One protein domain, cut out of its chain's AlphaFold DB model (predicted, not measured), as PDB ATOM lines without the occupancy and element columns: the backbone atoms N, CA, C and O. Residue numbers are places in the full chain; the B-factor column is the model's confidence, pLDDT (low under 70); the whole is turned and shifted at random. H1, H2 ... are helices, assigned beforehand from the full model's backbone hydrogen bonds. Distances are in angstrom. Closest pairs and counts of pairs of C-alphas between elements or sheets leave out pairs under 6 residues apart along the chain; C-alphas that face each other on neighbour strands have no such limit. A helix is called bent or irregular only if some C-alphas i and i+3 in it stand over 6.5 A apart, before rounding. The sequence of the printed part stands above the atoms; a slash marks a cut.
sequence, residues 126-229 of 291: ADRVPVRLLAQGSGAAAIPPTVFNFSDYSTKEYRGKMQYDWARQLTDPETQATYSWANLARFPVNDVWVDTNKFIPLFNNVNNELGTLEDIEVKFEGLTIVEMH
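This is residues 126 to 229 of the 291 residues of an uncharacterized protein of Phytophthora kernoviae (UniProt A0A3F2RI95). Eight short helices make a rounded body with few contacts between them: H3 lies nearest the middle, H8 packs on one end of it, and H4 and H5 gather at its other end. H1 and H2 make one side of the body and H6 and H7 the other, while residues 143 to 160, with no named element, lead from H2 to H3. The printed part has 104 residues with eight named helices, H1 to H8 in order along the chain, and no named strand; its class is all helix. It is compact, with a radius of gyration of the C-alphas of 13.5 A and spans of 32 by 31 by 25 A.

Find C-alpha 126 at (-40.726, 24.656, 11.907); from there H1, the longest helix, runs over residues 126 to 136, 16.8 A from first to last C-alpha. H1 is only just irregular: C-alphas 126 and 129 are 6.7 A apart. Next come H2, residues 138 to 142, 6.3 A, and H3, residues 161 to 170, 14.1 A, beginning with C-alpha 161 at (-41.112, 19.934, -6.894). Then follow H4, residues 173 to 178, 8.5 A; H5, residues 180 to 184, 6.1 A; H6, residues 190 to 196, 10.0 A; and H7, residues 200 to 203, 5.4 A. H8, residues 214 to 222, 14.1 A, ends with C-alpha 222 at (-51.809, 21.509, 2.686); it is irregular, with C-alphas 218 and 221 7.8 A apart.

Start at H1, which is close to but not clearly touching H2; their closest C-alphas, of Leu 134 and Ala 140, are 5.7 A apart. H1 and H3 are apart. H3 and H8 touch, closest at the C-alphas of Lys 161 and Glu 217, 5.1 A, at a steep tilt of 60 degrees, opposite ways. Look at Leu 170 for the other end of H3: its C-alpha is 5.1 A from that of Ala 182, the closest pair of H3 and H5, which are close but not clearly touching. H4 and H5 only just touch, with 3 pairs of C-alphas within 8 A, and only at the corner; the closest are Gln 176 and Ala 182, 5.4 A. H3 and H6 are near each other, with 6 pairs of C-alphas within 10 A. H6 and H7 are close but not clearly touching, with the C-alphas of Val 194 and Pro 201 closest at 5.9 A. In H2, H3, H4, H5 and H6 every O i to N i+4 pair is within hydrogen-bond range; in H1 5 of 7 are, in H8 2 of 5, beside 4 of 6 O i to N i+3 pairs, and H7 is too short for an O i to N i+4 pair.

The two C-alphas farthest apart are those of Thr 146 and His 229, 38.8 A. The printed part has no cut. The link from H2 to H3, 18 residues, is long, and that from H7 to H8, 10 residues, is short. Look for low confidence, pLDDT under 70, at residues 136 to 140 and 204 to 209; the mean of the printed part is 84.5.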
ATOM      1  N   ALA A 126     -41.667  25.457  11.137       83.25
ATOM      2  CA  ALA A 126     -40.726  24.656  11.907       83.25
ATOM      3  C   ALA A 126     -39.854  23.740  11.028       83.25
ATOM      4  O   ALA A 126     -38.712  23.471  11.393       83.25
ATOM      5  N   ASP A 127     -40.337  23.333   9.849       83.94
ATOM      6  CA  ASP A 127     -39.635  22.423   8.934       83.94
ATOM      7  C   ASP A 127     -38.602  23.132   8.048       83.94
ATOM      8  O   ASP A 127     -37.716  22.500   7.463       83.94
ATOM      9  N   ARG A 128     -38.658  24.470   7.971       80.06
ATOM     10  CA  ARG A 128     -37.795  25.262   7.079       80.06
ATOM     11  C   ARG A 128     -36.322  25.206   7.449       80.06
ATOM     12  O   ARG A 128     -35.468  25.252   6.564       80.06
ATOM     13  N   VAL A 129     -36.016  25.168   8.742       79.31
ATOM     14  CA  VAL A 129     -34.631  25.062   9.213       79.31
ATOM     15  C   VAL A 129     -34.113  23.631   9.018       79.31
ATOM     16  O   VAL A 129     -33.083  23.487   8.362       79.31
ATOM     17  N   PRO A 130     -34.821  22.574   9.468       80.25
ATOM     18  CA  PRO A 130     -34.424  21.190   9.223       80.25
ATOM     19  C   PRO A 130     -34.174  20.850   7.748       80.25
ATOM     20  O   PRO A 130     -33.129  20.284   7.445       80.25
ATOM     21  N   VAL A 131     -35.047  21.253   6.812       80.44
ATOM     22  CA  VAL A 131     -34.847  20.940   5.381       80.44
ATOM     23  C   VAL A 131     -33.604  21.627   4.796       80.44
ATOM     24  O   VAL A 131     -32.913  21.065   3.949       80.44
ATOM     25  N   ARG A 132     -33.261  22.829   5.275       76.38
ATOM     26  CA  ARG A 132     -32.020  23.517   4.879       76.38
ATOM     27  C   ARG A 132     -30.788  22.851   5.480       76.38
ATOM     28  O   ARG A 132     -29.773  22.748   4.802       76.38
ATOM     29  N   LEU A 133     -30.878  22.388   6.726       75.38
ATOM     30  CA  LEU A 133     -29.803  21.638   7.375       75.38
ATOM     31  C   LEU A 133     -29.587  20.271   6.720       75.38
ATOM     32  O   LEU A 133     -28.441  19.850   6.610       75.38
ATOM     33  N   LEU A 134     -30.639  19.611   6.229       77.12
ATOM     34  CA  LEU A 134     -30.490  18.429   5.378       77.12
ATOM     35  C   LEU A 134     -29.661  18.775   4.137       77.12
ATOM     36  O   LEU A 134     -28.694  18.082   3.858       77.12
ATOM     37  N   ALA A 135     -29.989  19.873   3.451       73.00
ATOM     38  CA  ALA A 135     -29.314  20.294   2.224       73.00
ATOM     39  C   ALA A 135     -27.866  20.801   2.416       73.00
ATOM     40  O   ALA A 135     -27.122  20.877   1.441       73.00
ATOM     41  N   GLN A 136     -27.464  21.182   3.634       69.75
ATOM     42  CA  GLN A 136     -26.179  21.857   3.906       69.75
ATOM     43  C   GLN A 136     -25.310  21.173   4.976       69.75
ATOM     44  O   GLN A 136     -24.167  21.576   5.182       69.75
ATOM     45  N   GLY A 137     -25.845  20.185   5.694       67.50
ATOM     46  CA  GLY A 137     -25.233  19.582   6.881       67.50
ATOM     47  C   GLY A 137     -24.820  18.121   6.701       67.50
ATOM     48  O   GLY A 137     -24.624  17.636   5.589       67.50
ATOM     49  N   SER A 138     -24.706  17.392   7.817       59.31
ATOM     50  CA  SER A 138     -24.323  15.969   7.829       59.31
ATOM     51  C   SER A 138     -25.275  15.073   7.028       59.31
ATOM     52  O   SER A 138     -24.845  14.057   6.494       59.31
ATOM     53  N   GLY A 139     -26.542  15.472   6.880       63.28
ATOM     54  CA  GLY A 139     -27.495  14.800   5.998       63.28
ATOM     55  C   GLY A 139     -27.083  14.853   4.522       63.28
ATOM     56  O   GLY A 139     -27.079  13.820   3.865       63.28
ATOM     57  N   ALA A 140     -26.640  16.012   4.022       66.31
ATOM     58  CA  ALA A 140     -26.090  16.142   2.670       66.31
ATOM     59  C   ALA A 140     -24.778  15.363   2.503       66.31
ATOM     60  O   ALA A 140     -24.515  14.846   1.427       66.31
ATOM     61  N   ALA A 141     -23.968  15.245   3.560       70.38
ATOM     62  CA  ALA A 141     -22.750  14.433   3.516       70.38
ATOM     63  C   ALA A 141     -23.038  12.922   3.412       70.38
ATOM     64  O   ALA A 141     -22.228  12.192   2.847       70.38
ATOM     65  N   ALA A 142     -24.178  12.456   3.933       77.56
ATOM     66  CA  ALA A 142     -24.603  11.055   3.862       77.56
ATOM     67  C   ALA A 142     -25.341  10.695   2.556       77.56
ATOM     68  O   ALA A 142     -25.561   9.514   2.284       77.56
ATOM     69  N   ILE A 143     -25.738  11.691   1.758       86.81
ATOM     70  CA  ILE A 143     -26.474  11.506   0.503       86.81
ATOM     71  C   ILE A 143     -25.518  11.785  -0.662       86.81
ATOM     72  O   ILE A 143     -25.109  12.932  -0.855       86.81
ATOM     73  N   PRO A 144     -25.155  10.776  -1.474       87.19
ATOM     74  CA  PRO A 144     -24.291  11.007  -2.622       87.19
ATOM     75  C   PRO A 144     -24.928  12.025  -3.586       87.19
ATOM     76  O   PRO A 144     -26.088  11.849  -3.967       87.19
ATOM     77  N   PRO A 145     -24.197  13.050  -4.066       85.06
ATOM     78  CA  PRO A 145     -24.749  14.025  -5.012       85.06
ATOM     79  C   PRO A 145     -25.221  13.407  -6.336       85.06
ATOM     80  O   PRO A 145     -26.036  13.994  -7.039       85.06
ATOM     81  N   THR A 146     -24.715  12.218  -6.678       87.00
ATOM     82  CA  THR A 146     -25.177  11.417  -7.821       87.00
ATOM     83  C   THR A 146     -26.560  10.806  -7.609       87.00
ATOM     84  O   THR A 146     -27.196  10.421  -8.583       87.00
ATOM     85  N   VAL A 147     -26.999  10.685  -6.354       88.88
ATOM     86  CA  VAL A 147     -28.308  10.157  -5.957       88.88
ATOM     87  C   VAL A 147     -29.314  11.298  -5.830       88.88
ATOM     88  O   VAL A 147     -30.400  11.218  -6.391       88.88
ATOM     89  N   PHE A 148     -28.958  12.382  -5.134       90.25
ATOM     90  CA  PHE A 148     -29.806  13.572  -5.062       90.25
ATOM     91  C   PHE A 148     -28.991  14.831  -4.768       90.25
ATOM     92  O   PHE A 148     -28.208  14.868  -3.820       90.25
ATOM     93  N   ASN A 149     -29.206  15.890  -5.551       89.31
ATOM     94  CA  ASN A 149     -28.533  17.170  -5.366       89.31
ATOM     95  C   ASN A 149     -29.531  18.273  -5.000       89.31
ATOM     96  O   ASN A 149     -30.242  18.820  -5.840       89.31
ATOM     97  N   PHE A 150     -29.529  18.662  -3.727       87.25
ATOM     98  CA  PHE A 150     -30.391  19.725  -3.205       87.25
ATOM     99  C   PHE A 150     -30.127  21.107  -3.834       87.25
ATOM    100  O   PHE A 150     -30.976  21.996  -3.742       87.25
ATOM    101  N   SER A 151     -28.971  21.306  -4.478       87.69
ATOM    102  CA  SER A 151     -28.610  22.579  -5.119       87.69
ATOM    103  C   SER A 151     -29.345  22.832  -6.438       87.69
ATOM    104  O   SER A 151     -29.315  23.956  -6.935       87.69
ATOM    105  N   ASP A 152     -30.022  21.821  -6.990       90.25
ATOM    106  CA  ASP A 152     -30.711  21.917  -8.284       90.25
ATOM    107  C   ASP A 152     -32.058  22.661  -8.198       90.25
ATOM    108  O   ASP A 152     -32.687  22.936  -9.218       90.25
ATOM    109  N   TYR A 153     -32.500  23.018  -6.987       90.88
ATOM    110  CA  TYR A 153     -33.825  23.581  -6.728       90.88
ATOM    111  C   TYR A 153     -33.752  25.021  -6.211       90.88
ATOM    112  O   TYR A 153     -32.997  25.349  -5.293       90.88
ATOM    113  N   SER A 154     -34.608  25.895  -6.739       90.00
ATOM    114  CA  SER A 154     -34.825  27.237  -6.188       90.00
ATOM    115  C   SER A 154     -35.624  27.192  -4.881       90.00
ATOM    116  O   SER A 154     -36.380  26.258  -4.627       90.00
ATOM    117  N   THR A 155     -35.570  28.256  -4.071       85.06
ATOM    118  CA  THR A 155     -36.343  28.353  -2.812       85.06
ATOM    119  C   THR A 155     -37.844  28.083  -2.983       85.06
ATOM    120  O   THR A 155     -38.476  27.575  -2.060       85.06
ATOM    121  N   LYS A 156     -38.420  28.404  -4.149       88.12
ATOM    122  CA  LYS A 156     -39.823  28.102  -4.460       88.12
ATOM    123  C   LYS A 156     -40.037  26.602  -4.697       88.12
ATOM    124  O   LYS A 156     -41.015  26.046  -4.217       88.12
ATOM    125  N   GLU A 157     -39.125  25.952  -5.413       92.12
ATOM    126  CA  GLU A 157     -39.219  24.528  -5.765       92.12
ATOM    127  C   GLU A 157     -38.995  23.599  -4.568       92.12
ATOM    128  O   GLU A 157     -39.501  22.479  -4.572       92.12
ATOM    129  N   TYR A 158     -38.346  24.077  -3.500       88.00
ATOM    130  CA  TYR A 158     -38.235  23.359  -2.220       88.00
ATOM    131  C   TYR A 158     -39.590  22.982  -1.586       88.00
ATOM    132  O   TYR A 158     -39.627  22.130  -0.699       88.00
ATOM    133  N   ARG A 159     -40.693  23.612  -2.013       89.38
ATOM    134  CA  ARG A 159     -42.040  23.459  -1.439       89.38
ATOM    135  C   ARG A 159     -43.026  22.800  -2.410       89.38
ATOM    136  O   ARG A 159     -44.132  23.283  -2.617       89.38
ATOM    137  N   GLY A 160     -42.590  21.723  -3.053       90.69
ATOM    138  CA  GLY A 160     -43.405  20.958  -3.996       90.69
ATOM    139  C   GLY A 160     -42.521  20.082  -4.867       90.69
ATOM    140  O   GLY A 160     -42.312  18.919  -4.546       90.69
ATOM    141  N   LYS A 161     -41.936  20.663  -5.920       93.75
ATOM    142  CA  LYS A 161     -41.112  19.934  -6.894       93.75
ATOM    143  C   LYS A 161     -39.966  19.141  -6.253       93.75
ATOM    144  O   LYS A 161     -39.839  17.952  -6.512       93.75
ATOM    145  N   MET A 162     -39.167  19.769  -5.389       92.56
ATOM    146  CA  MET A 162     -38.066  19.083  -4.701       92.56
ATOM    147  C   MET A 162     -38.586  17.946  -3.821       92.56
ATOM    148  O   MET A 162     -38.016  16.866  -3.832       92.56
ATOM    149  N   GLN A 163     -39.688  18.168  -3.097       91.12
ATOM    150  CA  GLN A 163     -40.286  17.167  -2.206       91.12
ATOM    151  C   GLN A 163     -40.796  15.961  -2.995       91.12
ATOM    152  O   GLN A 163     -40.618  14.829  -2.565       91.12
ATOM    153  N   TYR A 164     -41.387  16.201  -4.165       92.56
ATOM    154  CA  TYR A 164     -41.805  15.161  -5.094       92.56
ATOM    155  C   TYR A 164     -40.612  14.367  -5.643       92.56
ATOM    156  O   TYR A 164     -40.602  13.138  -5.557       92.56
ATOM    157  N   ASP A 165     -39.587  15.047  -6.163       93.88
ATOM    158  CA  ASP A 165     -38.394  14.387  -6.702       93.88
ATOM    159  C   ASP A 165     -37.645  13.611  -5.599       93.88
ATOM    160  O   ASP A 165     -37.165  12.498  -5.822       93.88
ATOM    161  N   TRP A 166     -37.611  14.153  -4.379       90.88
ATOM    162  CA  TRP A 166     -37.041  13.496  -3.207       90.88
ATOM    163  C   TRP A 166     -37.863  12.278  -2.777       90.88
ATOM    164  O   TRP A 166     -37.291  11.225  -2.509       90.88
ATOM    165  N   ALA A 167     -39.195  12.368  -2.794       91.44
ATOM    166  CA  ALA A 167     -40.078  11.232  -2.541       91.44
ATOM    167  C   ALA A 167     -39.870  10.099  -3.536       91.44
ATOM    168  O   ALA A 167     -39.763   8.952  -3.116       91.44
ATOM    169  N   ARG A 168     -39.702  10.413  -4.824       92.12
ATOM    170  CA  ARG A 168     -39.364   9.407  -5.838       92.12
ATOM    171  C   ARG A 168     -38.065   8.684  -5.516       92.12
ATOM    172  O   ARG A 168     -38.054   7.458  -5.550       92.12
ATOM    173  N   GLN A 169     -37.012   9.428  -5.176       92.25
ATOM    174  CA  GLN A 169     -35.728   8.836  -4.810       92.25
ATOM    175  C   GLN A 169     -35.847   7.975  -3.550       92.25
ATOM    176  O   GLN A 169     -35.302   6.879  -3.482       92.25
ATOM    177  N   LEU A 170     -36.596   8.448  -2.557       90.56
ATOM    178  CA  LEU A 170     -36.799   7.734  -1.304       90.56
ATOM    179  C   LEU A 170     -37.705   6.512  -1.455       90.56
ATOM    180  O   LEU A 170     -37.643   5.634  -0.610       90.56
ATOM    181  N   THR A 171     -38.500   6.403  -2.514       90.75
ATOM    182  CA  THR A 171     -39.277   5.194  -2.830       90.75
ATOM    183  C   THR A 171     -38.633   4.309  -3.896       90.75
ATOM    184  O   THR A 171     -39.212   3.310  -4.305       90.75
ATOM    185  N   ASP A 172     -37.443   4.650  -4.385       92.69
ATOM    186  CA  ASP A 172     -36.741   3.803  -5.341       92.69
ATOM    187  C   ASP A 172     -36.248   2.506  -4.649       92.69
ATOM    188  O   ASP A 172     -35.577   2.588  -3.613       92.69
ATOM    189  N   PRO A 173     -36.561   1.303  -5.176       92.25
ATOM    190  CA  PRO A 173     -36.198   0.042  -4.527       92.25
ATOM    191  C   PRO A 173     -34.692  -0.158  -4.327       92.25
ATOM    192  O   PRO A 173     -34.290  -0.724  -3.311       92.25
ATOM    193  N   GLU A 174     -33.857   0.291  -5.268       93.38
ATOM    194  CA  GLU A 174     -32.398   0.195  -5.142       93.38
ATOM    195  C   GLU A 174     -31.906   1.102  -4.010       93.38
ATOM    196  O   GLU A 174     -31.129   0.682  -3.151       93.38
ATOM    197  N   THR A 175     -32.448   2.312  -3.934       94.00
ATOM    198  CA  THR A 175     -32.150   3.274  -2.872       94.00
ATOM    199  C   THR A 175     -32.590   2.763  -1.500       94.00
ATOM    200  O   THR A 175     -31.808   2.818  -0.552       94.00
ATOM    201  N   GLN A 176     -33.797   2.199  -1.393       92.94
ATOM    202  CA  GLN A 176     -34.308   1.563  -0.171       92.94
ATOM    203  C   GLN A 176     -33.475   0.346   0.252       92.94
ATOM    204  O   GLN A 176     -33.276   0.118   1.445       92.94
ATOM    205  N   ALA A 177     -32.966  -0.440  -0.698       92.88
ATOM    206  CA  ALA A 177     -32.087  -1.564  -0.390       92.88
ATOM    207  C   ALA A 177     -30.694  -1.112   0.081       92.88
ATOM    208  O   ALA A 177     -30.036  -1.838   0.824       92.88
ATOM    209  N   THR A 178     -30.257   0.076  -0.342       93.88
ATOM    210  CA  THR A 178     -28.874   0.531  -0.169       93.88
ATOM    211  C   THR A 178     -28.687   1.435   1.039       93.88
ATOM    212  O   THR A 178     -27.690   1.277   1.736       93.88
ATOM    213  N   TYR A 179     -29.608   2.366   1.310       94.19
ATOM    214  CA  TYR A 179     -29.326   3.490   2.203       94.19
ATOM    215  C   TYR A 179     -30.266   3.604   3.409       94.19
ATOM    216  O   TYR A 179     -31.492   3.642   3.274       94.19
ATOM    217  N   SER A 180     -29.694   3.785   4.603       93.81
ATOM    218  CA  SER A 180     -30.455   3.975   5.846       93.81
ATOM    219  C   SER A 180     -31.278   5.258   5.857       93.81
ATOM    220  O   SER A 180     -32.408   5.251   6.345       93.81
ATOM    221  N   TRP A 181     -30.771   6.357   5.291       90.12
ATOM    222  CA  TRP A 181     -31.530   7.608   5.190       90.12
ATOM    223  C   TRP A 181     -32.802   7.442   4.350       90.12
ATOM    224  O   TRP A 181     -33.802   8.101   4.633       90.12
ATOM    225  N   ALA A 182     -32.798   6.520   3.381       92.38
ATOM    226  CA  ALA A 182     -33.991   6.180   2.620       92.38
ATOM    227  C   ALA A 182     -34.987   5.384   3.455       92.38
ATOM    228  O   ALA A 182     -36.182   5.679   3.454       92.38
ATOM    229  N   ASN A 183     -34.493   4.431   4.246       92.62
ATOM    230  CA  ASN A 183     -35.337   3.664   5.156       92.62
ATOM    231  C   ASN A 183     -35.957   4.529   6.262       92.62
ATOM    232  O   ASN A 183     -37.057   4.215   6.708       92.62
ATOM    233  N   LEU A 184     -35.250   5.578   6.703       90.31
ATOM    234  CA  LEU A 184     -35.675   6.505   7.753       90.31
ATOM    235  C   LEU A 184     -36.691   7.538   7.297       90.31
ATOM    236  O   LEU A 184     -37.398   8.078   8.144       90.31
ATOM    237  N   ALA A 185     -36.723   7.891   6.016       87.62
ATOM    238  CA  ALA A 185     -37.691   8.864   5.541       87.62
ATOM    239  C   ALA A 185     -39.124   8.365   5.775       87.62
ATOM    240  O   ALA A 185     -39.341   7.200   6.081       87.62
ATOM    241  N   ARG A 186     -40.115   9.241   5.669       85.69
ATOM    242  CA  ARG A 186     -41.521   8.858   5.564       85.69
ATOM    243  C   ARG A 186     -42.239   9.944   4.792       85.69
ATOM    244  O   ARG A 186     -42.240  11.095   5.213       85.69
ATOM    245  N   PHE A 187     -42.845   9.585   3.669       80.06
ATOM    246  CA  PHE A 187     -43.698  10.502   2.924       80.06
ATOM    247  C   PHE A 187     -45.158  10.099   3.031       80.06
ATOM    248  O   PHE A 187     -45.447   8.909   3.159       80.06
ATOM    249  N   PRO A 188     -46.085  11.062   2.919       80.00
ATOM    250  CA  PRO A 188     -47.513  10.811   3.062       80.00
ATOM    251  C   PRO A 188     -48.135  10.093   1.846       80.00
ATOM    252  O   PRO A 188     -49.302  10.304   1.559       80.00
ATOM    253  N   VAL A 189     -47.397   9.253   1.107       85.50
ATOM    254  CA  VAL A 189     -47.909   8.469  -0.036       85.50
ATOM    255  C   VAL A 189     -47.776   6.984   0.287       85.50
ATOM    256  O   VAL A 189     -46.695   6.413   0.176       85.50
ATOM    257  N   ASN A 190     -48.881   6.372   0.706       81.38
ATOM    258  CA  ASN A 190     -48.872   5.071   1.372       81.38
ATOM    259  C   ASN A 190     -48.486   3.904   0.455       81.38
ATOM    260  O   ASN A 190     -47.499   3.229   0.724       81.38
ATOM    261  N   ASP A 191     -49.233   3.687  -0.630       83.75
ATOM    262  CA  ASP A 191     -49.096   2.483  -1.465       83.75
ATOM    263  C   ASP A 191     -47.655   2.300  -1.957       83.75
ATOM    264  O   ASP A 191     -47.036   1.256  -1.765       83.75
ATOM    265  N   VAL A 192     -47.071   3.378  -2.488       84.69
ATOM    266  CA  VAL A 192     -45.685   3.370  -2.969       84.69
ATOM    267  C   VAL A 192     -44.700   3.134  -1.819       84.69
ATOM    268  O   VAL A 192     -43.700   2.438  -1.989       84.69
ATOM    269  N   TRP A 193     -44.968   3.692  -0.639       85.38
ATOM    270  CA  TRP A 193     -44.108   3.538   0.528       85.38
ATOM    271  C   TRP A 193     -44.089   2.104   1.063       85.38
ATOM    272  O   TRP A 193     -43.011   1.546   1.266       85.38
ATOM    273  N   VAL A 194     -45.258   1.488   1.260       83.94
ATOM    274  CA  VAL A 194     -45.389   0.098   1.741       83.94
ATOM    275  C   VAL A 194     -44.754  -0.888   0.765       83.94
ATOM    276  O   VAL A 194     -44.100  -1.853   1.175       83.94
ATOM    277  N   ASP A 195     -44.898  -0.637  -0.534       86.12
ATOM    278  CA  ASP A 195     -44.333  -1.507  -1.559       86.12
ATOM    279  C   ASP A 195     -42.798  -1.502  -1.556       86.12
ATOM    280  O   ASP A 195     -42.175  -2.527  -1.866       86.12
ATOM    281  N   THR A 196     -42.177  -0.386  -1.166       88.06
ATOM    282  CA  THR A 196     -40.746  -0.128  -1.400       88.06
ATOM    283  C   THR A 196     -39.910  -0.124  -0.126       88.06
ATOM    284  O   THR A 196     -38.840  -0.735  -0.103       88.06
ATOM    285  N   ASN A 197     -40.390   0.477   0.964       88.25
ATOM    286  CA  ASN A 197     -39.699   0.420   2.243       88.25
ATOM    287  C   ASN A 197     -39.919  -0.962   2.867       88.25
ATOM    288  O   ASN A 197     -41.041  -1.423   3.033       88.25
ATOM    289  N   LYS A 198     -38.842  -1.673   3.197       84.94
ATOM    290  CA  LYS A 198     -38.941  -2.997   3.839       84.94
ATOM    291  C   LYS A 198     -38.646  -2.971   5.326       84.94
ATOM    292  O   LYS A 198     -38.925  -3.952   5.994       84.94
ATOM    293  N   PHE A 199     -38.085  -1.880   5.835       88.31
ATOM    294  CA  PHE A 199     -37.697  -1.787   7.235       88.31
ATOM    295  C   PHE A 199     -38.831  -1.211   8.083       88.31
ATOM    296  O   PHE A 199     -39.329  -1.873   8.985       88.31
ATOM    297  N   ILE A 200     -39.297   0.002   7.766       84.75
ATOM    298  CA  ILE A 200     -40.404   0.619   8.503       84.75
ATOM    299  C   ILE A 200     -41.684  -0.210   8.338       84.75
ATOM    300  O   ILE A 200     -42.263  -0.515   9.363       84.75
ATOM    301  N   PRO A 201     -42.095  -0.693   7.151       76.38
ATOM    302  CA  PRO A 201     -43.285  -1.549   7.036       76.38
ATOM    303  C   PRO A 201     -43.189  -2.915   7.729       76.38
ATOM    304  O   PRO A 201     -44.217  -3.532   7.989       76.38
ATOM    305  N   LEU A 202     -41.983  -3.408   8.032       71.25
ATOM    306  CA  LEU A 202     -41.798  -4.655   8.784       71.25
ATOM    307  C   LEU A 202     -42.082  -4.473  10.283       71.25
ATOM    308  O   LEU A 202     -42.565  -5.394  10.932       71.25
ATOM    309  N   PHE A 203     -41.793  -3.284  10.809       71.31
ATOM    310  CA  PHE A 203     -41.833  -2.960  12.242       71.31
ATOM    311  C   PHE A 203     -42.854  -1.884  12.577       71.31
ATOM    312  O   PHE A 203     -42.970  -1.422  13.709       71.31
ATOM    313  N   ASN A 204     -43.509  -1.332  11.571       59.97
ATOM    314  CA  ASN A 204     -44.238  -0.107  11.741       59.97
ATOM    315  C   ASN A 204     -45.384   0.057  10.769       59.97
ATOM    316  O   ASN A 204     -45.501  -0.507   9.685       59.97
ATOM    317  N   ASN A 205     -46.199   0.941  11.272       59.56
ATOM    318  CA  ASN A 205     -47.424   1.470  10.798       59.56
ATOM    319  C   ASN A 205     -47.294   2.325   9.523       59.56
ATOM    320  O   ASN A 205     -46.477   3.239   9.418       59.56
ATOM    321  N   VAL A 206     -48.113   2.063   8.512       62.78
ATOM    322  CA  VAL A 206     -48.212   2.972   7.363       62.78
ATOM    323  C   VAL A 206     -49.679   3.287   7.115       62.78
ATOM    324  O   VAL A 206     -50.519   2.387   7.135       62.78
ATOM    325  N   ASN A 207     -49.988   4.571   6.917       58.97
ATOM    326  CA  ASN A 207     -51.336   5.066   6.658       58.97
ATOM    327  C   ASN A 207     -51.402   6.003   5.437       58.97
ATOM    328  O   ASN A 207     -50.424   6.648   5.066       58.97
ATOM    329  N   ASN A 208     -52.598   6.079   4.848       61.19
ATOM    330  CA  ASN A 208     -53.007   6.898   3.709       61.19
ATOM    331  C   ASN A 208     -53.041   8.394   4.027       61.19
ATOM    332  O   ASN A 208     -53.921   8.831   4.769       61.19
ATOM    333  N   GLU A 209     -52.205   9.193   3.361       69.19
ATOM    334  CA  GLU A 209     -52.341  10.658   3.400       69.19
ATOM    335  C   GLU A 209     -52.325  11.352   2.022       69.19
ATOM    336  O   GLU A 209     -52.793  12.481   1.912       69.19
ATOM    337  N   LEU A 210     -51.956  10.673   0.932       78.06
ATOM    338  CA  LEU A 210     -52.054  11.137  -0.459       78.06
ATOM    339  C   LEU A 210     -52.280   9.943  -1.396       78.06
ATOM    340  O   LEU A 210     -51.908   8.816  -1.068       78.06
ATOM    341  N   GLY A 211     -52.886  10.192  -2.563       81.81
ATOM    342  CA  GLY A 211     -53.230   9.131  -3.515       81.81
ATOM    343  C   GLY A 211     -52.067   8.697  -4.406       81.81
ATOM    344  O   GLY A 211     -51.961   7.521  -4.735       81.81
ATOM    345  N   THR A 212     -51.196   9.627  -4.806       88.25
ATOM    346  CA  THR A 212     -50.031   9.339  -5.660       88.25
ATOM    347  C   THR A 212     -48.840  10.228  -5.297       88.25
ATOM    348  O   THR A 212     -48.981  11.185  -4.538       88.25
ATOM    349  N   LEU A 213     -47.652   9.943  -5.842       89.50
ATOM    350  CA  LEU A 213     -46.483  10.811  -5.647       89.50
ATOM    351  C   LEU A 213     -46.695  12.199  -6.269       89.50
ATOM    352  O   LEU A 213     -46.298  13.196  -5.676       89.50
ATOM    353  N   GLU A 214     -47.360  12.291  -7.422       91.19
ATOM    354  CA  GLU A 214     -47.626  13.555  -8.128       91.19
ATOM    355  C   GLU A 214     -48.459  14.532  -7.290       91.19
ATOM    356  O   GLU A 214     -48.307  15.749  -7.419       91.19
ATOM    357  N   ASP A 215     -49.301  14.015  -6.390       90.75
ATOM    358  CA  ASP A 215     -50.057  14.840  -5.452       90.75
ATOM    359  C   ASP A 215     -49.143  15.684  -4.548       90.75
ATOM    360  O   ASP A 215     -49.558  16.766  -4.133       90.75
ATOM    361  N   ILE A 216     -47.911  15.242  -4.262       90.12
ATOM    362  CA  ILE A 216     -46.965  15.984  -3.416       90.12
ATOM    363  C   ILE A 216     -46.694  17.358  -4.021       90.12
ATOM    364  O   ILE A 216     -46.804  18.361  -3.324       90.12
ATOM    365  N   GLU A 217     -46.395  17.440  -5.319       91.94
ATOM    366  CA  GLU A 217     -45.989  18.703  -5.943       91.94
ATOM    367  C   GLU A 217     -47.073  19.790  -5.828       91.94
ATOM    368  O   GLU A 217     -46.755  20.970  -5.673       91.94
ATOM    369  N   VAL A 218     -48.347  19.390  -5.846       90.75
ATOM    370  CA  VAL A 218     -49.499  20.304  -5.844       90.75
ATOM    371  C   VAL A 218     -50.176  20.465  -4.481       90.75
ATOM    372  O   VAL A 218     -50.781  21.508  -4.233       90.75
ATOM    373  N   LYS A 219     -50.093  19.466  -3.592       91.00
ATOM    374  CA  LYS A 219     -50.765  19.456  -2.278       91.00
ATOM    375  C   LYS A 219     -49.808  19.633  -1.098       91.00
ATOM    376  O   LYS A 219     -50.302  19.730   0.021       91.00
ATOM    377  N   PHE A 220     -48.489  19.725  -1.314       89.94
ATOM    378  CA  PHE A 220     -47.490  19.814  -0.235       89.94
ATOM    379  C   PHE A 220     -47.834  20.866   0.825       89.94
ATOM    380  O   PHE A 220     -47.772  20.576   2.011       89.94
ATOM    381  N   GLU A 221     -48.261  22.058   0.407       90.38
ATOM    382  CA  GLU A 221     -48.620  23.168   1.304       90.38
ATOM    383  C   GLU A 221     -49.793  22.867   2.249       90.38
ATOM    384  O   GLU A 221     -49.928  23.512   3.285       90.38
ATOM    385  N   GLY A 222     -50.653  21.914   1.888       88.44
ATOM    386  CA  GLY A 222     -51.809  21.509   2.686       88.44
ATOM    387  C   GLY A 222     -51.523  20.388   3.684       88.44
ATOM    388  O   GLY A 222     -52.416  20.045   4.454       88.44
ATOM    389  N   LEU A 223     -50.320  19.804   3.670       88.56
ATOM    390  CA  LEU A 223     -49.948  18.714   4.570       88.56
ATOM    391  C   LEU A 223     -49.753  19.224   5.997       88.56
ATOM    392  O   LEU A 223     -49.206  20.305   6.210       88.56
ATOM    393  N   THR A 224     -50.146  18.425   6.985       84.75
ATOM    394  CA  THR A 224     -50.021  18.755   8.410       84.75
ATOM    395  C   THR A 224     -49.524  17.552   9.189       84.75
ATOM    396  O   THR A 224     -50.024  16.452   8.981       84.75
ATOM    397  N   ILE A 225     -48.597  17.768  10.124       81.56
ATOM    398  CA  ILE A 225     -48.229  16.742  11.103       81.56
ATOM    399  C   ILE A 225     -49.422  16.481  12.026       81.56
ATOM    400  O   ILE A 225     -50.009  17.421  12.565       81.56
ATOM    401  N   VAL A 226     -49.769  15.208  12.194       83.38
ATOM    402  CA  VAL A 226     -50.813  14.752  13.116       83.38
ATOM    403  C   VAL A 226     -50.200  14.275  14.431       83.38
ATOM    404  O   VAL A 226     -49.072  13.780  14.464       83.38
ATOM    405  N   GLU A 227     -50.950  14.418  15.522       88.00
ATOM    406  CA  GLU A 227     -50.548  13.901  16.830       88.00
ATOM    407  C   GLU A 227     -50.557  12.367  16.846       88.00
ATOM    408  O   GLU A 227     -51.321  11.720  16.127       88.00
ATOM    409  N   MET A 228     -49.731  11.766  17.708       90.19
ATOM    410  CA  MET A 228     -49.569  10.307  17.788       90.19
ATOM    411  C   MET A 228     -50.907   9.570  17.959       90.19
ATOM    412  O   MET A 228     -51.159   8.596  17.250       90.19
ATOM    413  N   HIS A 229     -51.782  10.045  18.851       92.56
ATOM    414  CA  HIS A 229     -53.103   9.454  19.116       92.56
ATOM    415  C   HIS A 229     -54.036   9.473  17.900       92.56
ATOM    416  O   HIS A 229     -54.971   8.673  17.820       92.56
TER     417      HIS A 229